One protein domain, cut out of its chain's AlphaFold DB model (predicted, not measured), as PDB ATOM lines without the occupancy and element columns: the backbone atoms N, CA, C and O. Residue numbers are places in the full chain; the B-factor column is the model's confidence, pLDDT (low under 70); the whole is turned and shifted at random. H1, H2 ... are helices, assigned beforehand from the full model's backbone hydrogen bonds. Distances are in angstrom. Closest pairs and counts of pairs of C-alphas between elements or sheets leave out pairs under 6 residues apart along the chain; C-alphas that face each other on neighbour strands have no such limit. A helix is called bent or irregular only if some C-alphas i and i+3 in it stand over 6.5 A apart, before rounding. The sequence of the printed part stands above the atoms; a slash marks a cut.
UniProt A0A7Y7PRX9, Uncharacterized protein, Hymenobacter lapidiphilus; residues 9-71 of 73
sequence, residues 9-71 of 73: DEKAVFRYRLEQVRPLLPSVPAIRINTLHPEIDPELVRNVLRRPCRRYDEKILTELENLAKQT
ATOM      1  N   ASP A   9      60.524  70.525  22.097       87.12
ATOM      2  CA  ASP A   9      60.524  69.059  22.154       87.12
ATOM      3  C   ASP A   9      59.813  68.535  23.403       87.12
ATOM      4  O   ASP A   9      58.952  67.661  23.307       87.12
ATOM      5  N   GLU A  10      60.071  69.130  24.572       86.75
ATOM      6  CA  GLU A  10      59.365  68.761  25.805       86.75
ATOM      7  C   GLU A  10      57.849  68.974  25.665       86.75
ATOM      8  O   GLU A  10      57.049  68.151  26.112       86.75
ATOM      9  N   LYS A  11      57.428  70.051  24.987       87.88
ATOM     10  CA  LYS A  11      56.003  70.305  24.715       87.88
ATOM     11  C   LYS A  11      55.402  69.265  23.772       87.88
ATOM     12  O   LYS A  11      54.233  68.914  23.942       87.88
ATOM     13  N   ALA A  12      56.161  68.805  22.780       89.81
ATOM     14  CA  ALA A  12      55.719  67.769  21.855       89.81
ATOM     15  C   ALA A  12      55.536  66.428  22.581       89.81
ATOM     16  O   ALA A  12      54.474  65.820  22.460       89.81
ATOM     17  N   VAL A  13      56.506  66.032  23.413       91.31
ATOM     18  CA  VAL A  13      56.439  64.807  24.229       91.31
ATOM     19  C   VAL A  13      55.244  64.838  25.180       91.31
ATOM     20  O   VAL A  13      54.478  63.878  25.241       91.31
ATOM     21  N   PHE A  14      55.033  65.953  25.881       92.50
ATOM     22  CA  PHE A  14      53.886  66.111  26.777       92.50
ATOM     23  C   PHE A  14      52.555  65.981  26.042       92.50
ATOM     24  O   PHE A  14      51.657  65.276  26.499       92.50
ATOM     25  N   ARG A  15      52.422  66.649  24.888       91.88
ATOM     26  CA  ARG A  15      51.202  66.571  24.079       91.88
ATOM     27  C   ARG A  15      50.946  65.139  23.629       91.88
ATOM     28  O   ARG A  15      49.830  64.662  23.799       91.88
ATOM     29  N   TYR A  16      51.977  64.477  23.111       93.56
ATOM     30  CA  TYR A  16      51.889  63.099  22.653       93.56
ATOM     31  C   TYR A  16      51.410  62.169  23.771       93.56
ATOM     32  O   TYR A  16      50.426  61.456  23.597       93.56
ATOM     33  N   ARG A  17      52.036  62.237  24.954       94.38
ATOM     34  CA  ARG A  17      51.619  61.450  26.126       94.38
ATOM     35  C   ARG A  17      50.172  61.737  26.517       94.38
ATOM     36  O   ARG A  17      49.390  60.809  26.686       94.38
ATOM     37  N   LEU A  18      49.788  63.011  26.596       94.12
ATOM     38  CA  LEU A  18      48.421  63.378  26.955       94.12
ATOM     39  C   LEU A  18      47.395  62.851  25.941       94.12
ATOM     40  O   LEU A  18      46.325  62.400  26.339       94.12
ATOM     41  N   GLU A  19      47.697  62.903  24.644       93.88
ATOM     42  CA  GLU A  19      46.817  62.395  23.584       93.88
ATOM     43  C   GLU A  19      46.564  60.887  23.702       93.88
ATOM     44  O   GLU A  19      45.427  60.466  23.499       93.88
ATOM     45  N   GLN A  20      47.560  60.096  24.117       94.38
ATOM     46  CA  GLN A  20      47.390  58.656  24.373       94.38
ATOM     47  C   GLN A  20      46.455  58.372  25.557       94.38
ATOM     48  O   GLN A  20      45.732  57.381  25.570       94.38
ATOM     49  N   VAL A  21      46.461  59.251  26.560       93.31
ATOM     50  CA  VAL A  21      45.738  59.052  27.824       93.31
ATOM     51  C   VAL A  21      44.299  59.554  27.739       93.31
ATOM     52  O   VAL A  21      43.398  58.940  28.302       93.31
ATOM     53  N   ARG A  22      44.054  60.654  27.013       91.38
ATOM     54  CA  ARG A  22      42.730  61.292  26.884       91.38
ATOM     55  C   ARG A  22      41.554  60.348  26.610       91.38
ATOM     56  O   ARG A  22      40.543  60.541  27.279       91.38
ATOM     57  N   PRO A  23      41.622  59.390  25.664       92.69
ATOM     58  CA  PRO A  23      40.484  58.515  25.380       92.69
ATOM     59  C   PRO A  23      40.186  57.514  26.504       92.69
ATOM     60  O   PRO A  23      39.088  56.976  26.550       92.69
ATOM     61  N   LEU A  24      41.143  57.278  27.406       93.19
ATOM     62  CA  LEU A  24      41.030  56.340  28.526       93.19
ATOM     63  C   LEU A  24      40.539  57.016  29.814       93.19
ATOM     64  O   LEU A  24      40.318  56.364  30.831       93.19
ATOM     65  N   LEU A  25      40.418  58.345  29.806       92.25
ATOM     66  CA  LEU A  25      39.981  59.091  30.974       92.25
ATOM     67  C   LEU A  25      38.466  58.952  31.179       92.25
ATOM     68  O   LEU A  25      37.702  58.959  30.213       92.25
ATOM     69  N   PRO A  26      38.000  58.937  32.439       88.94
ATOM     70  CA  PRO A  26      36.572  58.999  32.735       88.94
ATOM     71  C   PRO A  26      35.976  60.336  32.266       88.94
ATOM     72  O   PRO A  26      36.699  61.313  32.075       88.94
ATOM     73  N   SER A  27      34.645  60.424  32.163       87.62
ATOM     74  CA  SER A  27      33.954  61.625  31.650       87.62
ATOM     75  C   SER A  27      34.260  62.915  32.424       87.62
ATOM     76  O   SER A  27      34.194  64.006  31.857       87.62
ATOM     77  N   VAL A  28      34.626  62.808  33.711       91.56
ATOM     78  CA  VAL A  28      34.942  63.957  34.572       91.56
ATOM     79  C   VAL A  28      36.308  63.801  35.265       91.56
ATOM     80  O   VAL A  28      36.385  63.652  36.490       91.56
ATOM     81  N   PRO A  29      37.423  63.854  34.511       92.00
ATOM     82  CA  PRO A  29      38.748  63.511  35.033       92.00
ATOM     83  C   PRO A  29      39.260  64.532  36.052       92.00
ATOM     84  O   PRO A  29      39.894  64.156  37.029       92.00
ATOM     85  N   ALA A  30      38.923  65.816  35.890       92.88
ATOM     86  CA  ALA A  30      39.320  66.867  36.830       92.88
ATOM     87  C   ALA A  30      38.711  66.678  38.231       92.88
ATOM     88  O   ALA A  30      39.393  66.906  39.224       92.88
ATOM     89  N   ILE A  31      37.451  66.228  38.318       92.50
ATOM     90  CA  ILE A  31      36.803  65.944  39.610       92.50
ATOM     91  C   ILE A  31      37.436  64.710  40.251       92.50
ATOM     92  O   ILE A  31      37.729  64.721  41.444       92.50
ATOM     93  N   ARG A  32      37.688  63.658  39.461       92.56
ATOM     94  CA  ARG A  32      38.339  62.436  39.950       92.56
ATOM     95  C   ARG A  32      39.745  62.718  40.475       92.56
ATOM     96  O   ARG A  32      40.040  62.321  41.595       92.56
ATOM     97  N   ILE A  33      40.560  63.464  39.726       93.00
ATOM     98  CA  ILE A  33      41.898  63.869  40.177       93.00
ATOM     99  C   ILE A  33      41.815  64.683  41.457       93.00
ATOM    100  O   ILE A  33      42.524  64.359  42.392       93.00
ATOM    101  N   ASN A  34      40.941  65.683  41.546       94.44
ATOM    102  CA  ASN A  34      40.832  66.483  42.766       94.44
ATOM    103  C   ASN A  34      40.322  65.677  43.975       94.44
ATOM    104  O   ASN A  34      40.706  65.952  45.101       94.44
ATOM    105  N   THR A  35      39.500  64.650  43.750       92.50
ATOM    106  CA  THR A  35      39.054  63.749  44.824       92.50
ATOM    107  C   THR A  35      40.209  62.892  45.355       92.50
ATOM    108  O   THR A  35      40.292  62.659  46.556       92.50
ATOM    109  N   LEU A  36      41.098  62.421  44.471       91.75
ATOM    110  CA  LEU A  36      42.277  61.618  44.827       91.75
ATOM    111  C   LEU A  36      43.447  62.477  45.340       91.75
ATOM    112  O   LEU A  36      44.194  62.050  46.215       91.75
ATOM    113  N   HIS A  37      43.571  63.693  44.810       93.25
ATOM    114  CA  HIS A  37      44.627  64.670  45.069       93.25
ATOM    115  C   HIS A  37      44.004  66.057  45.310       93.25
ATOM    116  O   HIS A  37      43.991  66.900  44.402       93.25
ATOM    117  N   PRO A  38      43.461  66.317  46.515       93.62
ATOM    118  CA  PRO A  38      42.800  67.584  46.841       93.62
ATOM    119  C   PRO A  38      43.702  68.814  46.708       93.62
ATOM    120  O   PRO A  38      43.206  69.929  46.561       93.62
ATOM    121  N   GLU A  39      45.025  68.629  46.733       92.56
ATOM    122  CA  GLU A  39      46.002  69.694  46.525       92.56
ATOM    123  C   GLU A  39      46.123  70.141  45.059       92.56
ATOM    124  O   GLU A  39      46.727  71.177  44.776       92.56
ATOM    125  N   ILE A  40      45.575  69.365  44.118       91.62
ATOM    126  CA  ILE A  40      45.536  69.715  42.700       91.62
ATOM    127  C   ILE A  40      44.230  70.454  42.410       91.62
ATOM    128  O   ILE A  40      43.137  69.892  42.499       91.62
ATOM    129  N   ASP A  41      44.356  71.714  41.994       92.06
ATOM    130  CA  ASP A  41      43.227  72.521  41.538       92.06
ATOM    131  C   ASP A  41      42.604  71.899  40.263       92.06
ATOM    132  O   ASP A  41      43.299  71.755  39.244       92.06
ATOM    133  N   PRO A  42      41.296  71.556  40.269       92.75
ATOM    134  CA  PRO A  42      40.595  71.041  39.094       92.75
ATOM    135  C   PRO A  42      40.752  71.930  37.857       92.75
ATOM    136  O   PRO A  42      40.755  71.436  36.726       92.75
ATOM    137  N   GLU A  43      40.875  73.244  38.047       93.06
ATOM    138  CA  GLU A  43      41.020  74.200  36.960       93.06
ATOM    139  C   GLU A  43      42.372  74.060  36.257       93.06
ATOM    140  O   GLU A  43      42.450  74.206  35.034       93.06
ATOM    141  N   LEU A  44      43.439  73.691  36.974       91.69
ATOM    142  CA  LEU A  44      44.727  73.376  36.353       91.69
ATOM    143  C   LEU A  44      44.618  72.129  35.471       91.69
ATOM    144  O   LEU A  44      45.097  72.145  34.335       91.69
ATOM    145  N   VAL A  45      43.907  71.099  35.936       93.06
ATOM    146  CA  VAL A  45      43.661  69.873  35.158       93.06
ATOM    147  C   VAL A  45      42.874  70.184  33.885       93.06
ATOM    148  O   VAL A  45      43.275  69.791  32.788       93.06
ATOM    149  N   ARG A  46      41.785  70.959  33.990       92.94
ATOM    150  CA  ARG A  46      41.008  71.406  32.818       92.94
ATOM    151  C   ARG A  46      41.862  72.211  31.845       92.94
ATOM    152  O   ARG A  46      41.753  72.033  30.632       92.94
ATOM    153  N   ASN A  47      42.725  73.079  32.362       93.12
ATOM    154  CA  ASN A  47      43.624  73.894  31.557       93.12
ATOM    155  C   ASN A  47      44.663  73.052  30.803       93.12
ATOM    156  O   ASN A  47      44.894  73.316  29.620       93.12
ATOM    157  N   VAL A  48      45.235  72.029  31.445       92.69
ATOM    158  CA  VAL A  48      46.120  71.043  30.804       92.69
ATOM    159  C   VAL A  48      45.378  70.298  29.694       92.69
ATOM    160  O   VAL A  48      45.847  70.264  28.559       92.69
ATOM    161  N   LEU A  49      44.172  69.796  29.966       91.81
ATOM    162  CA  LEU A  49      43.367  69.071  28.977       91.81
ATOM    163  C   LEU A  49      42.932  69.959  27.798       91.81
ATOM    164  O   LEU A  49      42.909  69.519  26.646       91.81
ATOM    165  N   ARG A  50      42.596  71.229  28.044       91.44
ATOM    166  CA  ARG A  50      42.113  72.151  27.005       91.44
ATOM    167  C   ARG A  50      43.242  72.769  26.182       91.44
ATOM    168  O   ARG A  50      43.061  73.012  24.991       91.44
ATOM    169  N   ARG A  51      44.380  73.099  26.803       87.69
ATOM    170  CA  ARG A  51      45.488  73.845  26.173       87.69
ATOM    171  C   ARG A  51      46.863  73.263  26.547       87.69
ATOM    172  O   ARG A  51      47.713  74.010  27.040       87.69
ATOM    173  N   PRO A  52      47.142  71.987  26.228       81.19
ATOM    174  CA  PRO A  52      48.336  71.276  26.711       81.19
ATOM    175  C   PRO A  52      49.666  71.907  26.280       81.19
ATOM    176  O   PRO A  52      50.666  71.840  26.977       81.19
ATOM    177  N   CYS A  53      49.682  72.617  25.153       78.88
ATOM    178  CA  CYS A  53      50.893  73.265  24.633       78.88
ATOM    179  C   CYS A  53      51.302  74.512  25.428       78.88
ATOM    180  O   CYS A  53      52.457  74.931  25.392       78.88
ATOM    181  N   ARG A  54      50.318  75.158  26.069       77.94
ATOM    182  CA  ARG A  54      50.497  76.379  26.870       77.94
ATOM    183  C   ARG A  54      50.527  76.072  28.367       77.94
ATOM    184  O   ARG A  54      51.016  76.887  29.142       77.94
ATOM    185  N   ARG A  55      49.956  74.936  28.770       78.81
ATOM    186  CA  ARG A  55      49.803  74.490  30.154       78.81
ATOM    187  C   ARG A  55      50.492  73.144  30.286       78.81
ATOM    188  O   ARG A  55      49.923  72.117  29.942       78.81
ATOM    189  N   TYR A  56      51.737  73.222  30.734       80.06
ATOM    190  CA  TYR A  56      52.611  72.087  30.951       80.06
ATOM    191  C   TYR A  56      52.700  71.840  32.451       80.06
ATOM    192  O   TYR A  56      53.155  72.715  33.190       80.06
ATOM    193  N   ASP A  57      52.252  70.671  32.882       88.75
ATOM    194  CA  ASP A  57      52.320  70.250  34.275       88.75
ATOM    195  C   ASP A  57      52.475  68.728  34.314       88.75
ATOM    196  O   ASP A  57      51.516  67.981  34.113       88.75
ATOM    197  N   GLU A  58      53.713  68.269  34.498       88.62
ATOM    198  CA  GLU A  58      54.037  66.837  34.536       88.62
ATOM    199  C   GLU A  58      53.378  66.126  35.715       88.62
ATOM    200  O   GLU A  58      53.052  64.948  35.587       88.62
ATOM    201  N   LYS A  59      53.130  66.821  36.837       91.19
ATOM    202  CA  LYS A  59      52.415  66.220  37.968       91.19
ATOM    203  C   LYS A  59      50.992  65.884  37.532       91.19
ATOM    204  O   LYS A  59      50.559  64.749  37.672       91.19
ATOM    205  N   ILE A  60      50.300  66.840  36.910       93.81
ATOM    206  CA  ILE A  60      48.947  66.618  36.385       93.81
ATOM    207  C   ILE A  60      48.934  65.537  35.299       93.81
ATOM    208  O   ILE A  60      48.036  64.701  35.299       93.81
ATOM    209  N   LEU A  61      49.909  65.527  34.383       94.38
ATOM    210  CA  LEU A  61      49.998  64.484  33.356       94.38
ATOM    211  C   LEU A  61      50.190  63.094  33.972       94.38
ATOM    212  O   LEU A  61      49.513  62.156  33.563       94.38
ATOM    213  N   THR A  62      51.053  62.978  34.981       94.75
ATOM    214  CA  THR A  62      51.292  61.718  35.694       94.75
ATOM    215  C   THR A  62      50.017  61.226  36.381       94.75
ATOM    216  O   THR A  62      49.668  60.054  36.252       94.75
ATOM    217  N   GLU A  63      49.255  62.110  37.033       94.88
ATOM    218  CA  GLU A  63      47.993  61.693  37.659       94.88
ATOM    219  C   GLU A  63      46.894  61.359  36.647       94.88
ATOM    220  O   GLU A  63      46.096  60.452  36.879       94.88
ATOM    221  N   LEU A  64      46.863  62.022  35.487       94.25
ATOM    222  CA  LEU A  64      45.979  61.634  34.386       94.25
ATOM    223  C   LEU A  64      46.339  60.237  33.853       94.25
ATOM    224  O   LEU A  64      45.445  59.429  33.610       94.25
ATOM    225  N   GLU A  65      47.631  59.932  33.705       95.12
ATOM    226  CA  GLU A  65      48.118  58.604  33.308       95.12
ATOM    227  C   GLU A  65      47.745  57.529  34.339       95.12
ATOM    228  O   GLU A  65      47.299  56.443  33.965       95.12
ATOM    229  N   ASN A  66      47.893  57.825  35.631       94.31
ATOM    230  CA  ASN A  66      47.487  56.924  36.711       94.31
ATOM    231  C   ASN A  66      45.975  56.675  36.692       94.31
ATOM    232  O   ASN A  66      45.540  55.526  36.779       94.31
ATOM    233  N   LEU A  67      45.176  57.731  36.521       93.06
ATOM    234  CA  LEU A  67      43.719  57.632  36.468       93.06
ATOM    235  C   LEU A  67      43.237  56.789  35.277       93.06
ATOM    236  O   LEU A  67      42.317  55.984  35.427       93.06
ATOM    237  N   ALA A  68      43.870  56.938  34.112       92.31
ATOM    238  CA  ALA A  68      43.574  56.121  32.936       92.31
ATOM    239  C   ALA A  68      43.880  54.634  33.165       92.31
ATOM    240  O   ALA A  68      43.090  53.783  32.778       92.31
ATOM    241  N   LYS A  69      44.984  54.299  33.847       90.50
ATOM    242  CA  LYS A  69      45.317  52.900  34.183       90.50
ATOM    243  C   LYS A  69      44.319  52.264  35.155       90.50
ATOM    244  O   LYS A  69      44.146  51.050  35.137       90.50
ATOM    245  N   GLN A  70      43.696  53.066  36.019       85.25
ATOM    246  CA  GLN A  70      42.721  52.601  37.012       85.25
ATOM    247  C   GLN A  70      41.308  52.425  36.444       85.25
ATOM    248  O   GLN A  70      40.476  51.785  37.084       85.25
ATOM    249  N   THR A  71      41.021  52.993  35.271       66.94
ATOM    250  CA  THR A  71      39.703  52.923  34.636       66.94
ATOM    251  C   THR A  71      39.786  51.938  33.468       66.94
ATOM    252  O   THR A  71      40.219  52.337  32.389       66.94
TER     253      THR A  71
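AT A GLANCE: This is residues 9 to 71 of the 73 residues of an uncharacterized protein of Hymenobacter lapidiphilus (UniProt A0A7Y7PRX9). Two longer helices, H1 and H4, lie side by side and run the same way, and a short helical hairpin, H2 and H3, packs across H4. H1 and H4 come closest near their last residues, while the hairpin's two helices stand nearly at right angles to H4. The printed part has 63 residues with four named helices, H1, H2, H3 and H4 in that order along the chain, and no named strand; the class is all helix. The whole is compact, with a radius of gyration of the C-alphas of 10.6 A, and only just elongated, with spans of 31 by 21 by 16 A.

HOW THE PARTS SIT: Begin with H1, residues 9 to 24, and H4, residues 58 to 70. They touch, their closest C-alphas being those of Leu 24 and Ala 68, 5.1 A apart, and they run the same way at a shallow tilt of 26 degrees. Go on to H2, residues 29 to 36, which is apart from H1, and H3, residues 42 to 50. H2 and H3 form a helical hairpin, two touching helices that run opposite ways; their tilt of 34 degrees is shallow, only just short of steep, and the closest C-alphas, those of Ala 30 and Pro 42, are 4.9 A apart. H4 is the hub, touching the three other helices. With residues 63 to 67 alone it touches H2, about perpendicular at 90 degrees; the closest C-alphas are those of Ile 33 and Glu 63, 6.9 A apart. With residue 60 alone it only just touches H3, with 3 pairs of C-alphas within 8 A; the closest are those of Val 45 and Ile 60, 6.3 A apart, and the lines stand about perpendicular at 87 degrees. H1 and H3 are close but not clearly touching, with the C-alphas of Leu 18 and Leu 49 7.9 A apart. The helix packing is part aligned, part crossed: 2 of the 4 touching pairs are at a shallow tilt. In H2, H3 and H4 every O i to N i+4 pair is within hydrogen-bond range; in H1 it is 10 of 12.

IN THESE COORDINATES: Find C-alpha 9 at (60.524, 69.059, 22.154); from there H1 runs 24.1 A to C-alpha 24. It is only just irregular: C-alphas 20 and 23 are 7.0 A apart. H2 spans 10.6 A, and H3 runs 12.2 A from C-alpha 42 at (40.595, 71.041, 39.094). H4 runs 18.4 A and ends at C-alpha 70, (42.721, 52.601, 37.012).

THE WHOLE: The two C-alphas farthest apart, those of Asp 9 and Thr 35, are 31.7 A apart. The printed part has no cut. The links H1 to H2 and H2 to H3 are tight, and H3 to H4 is short. The mean pLDDT of the printed part is 90.6, and residue 71 is under 70.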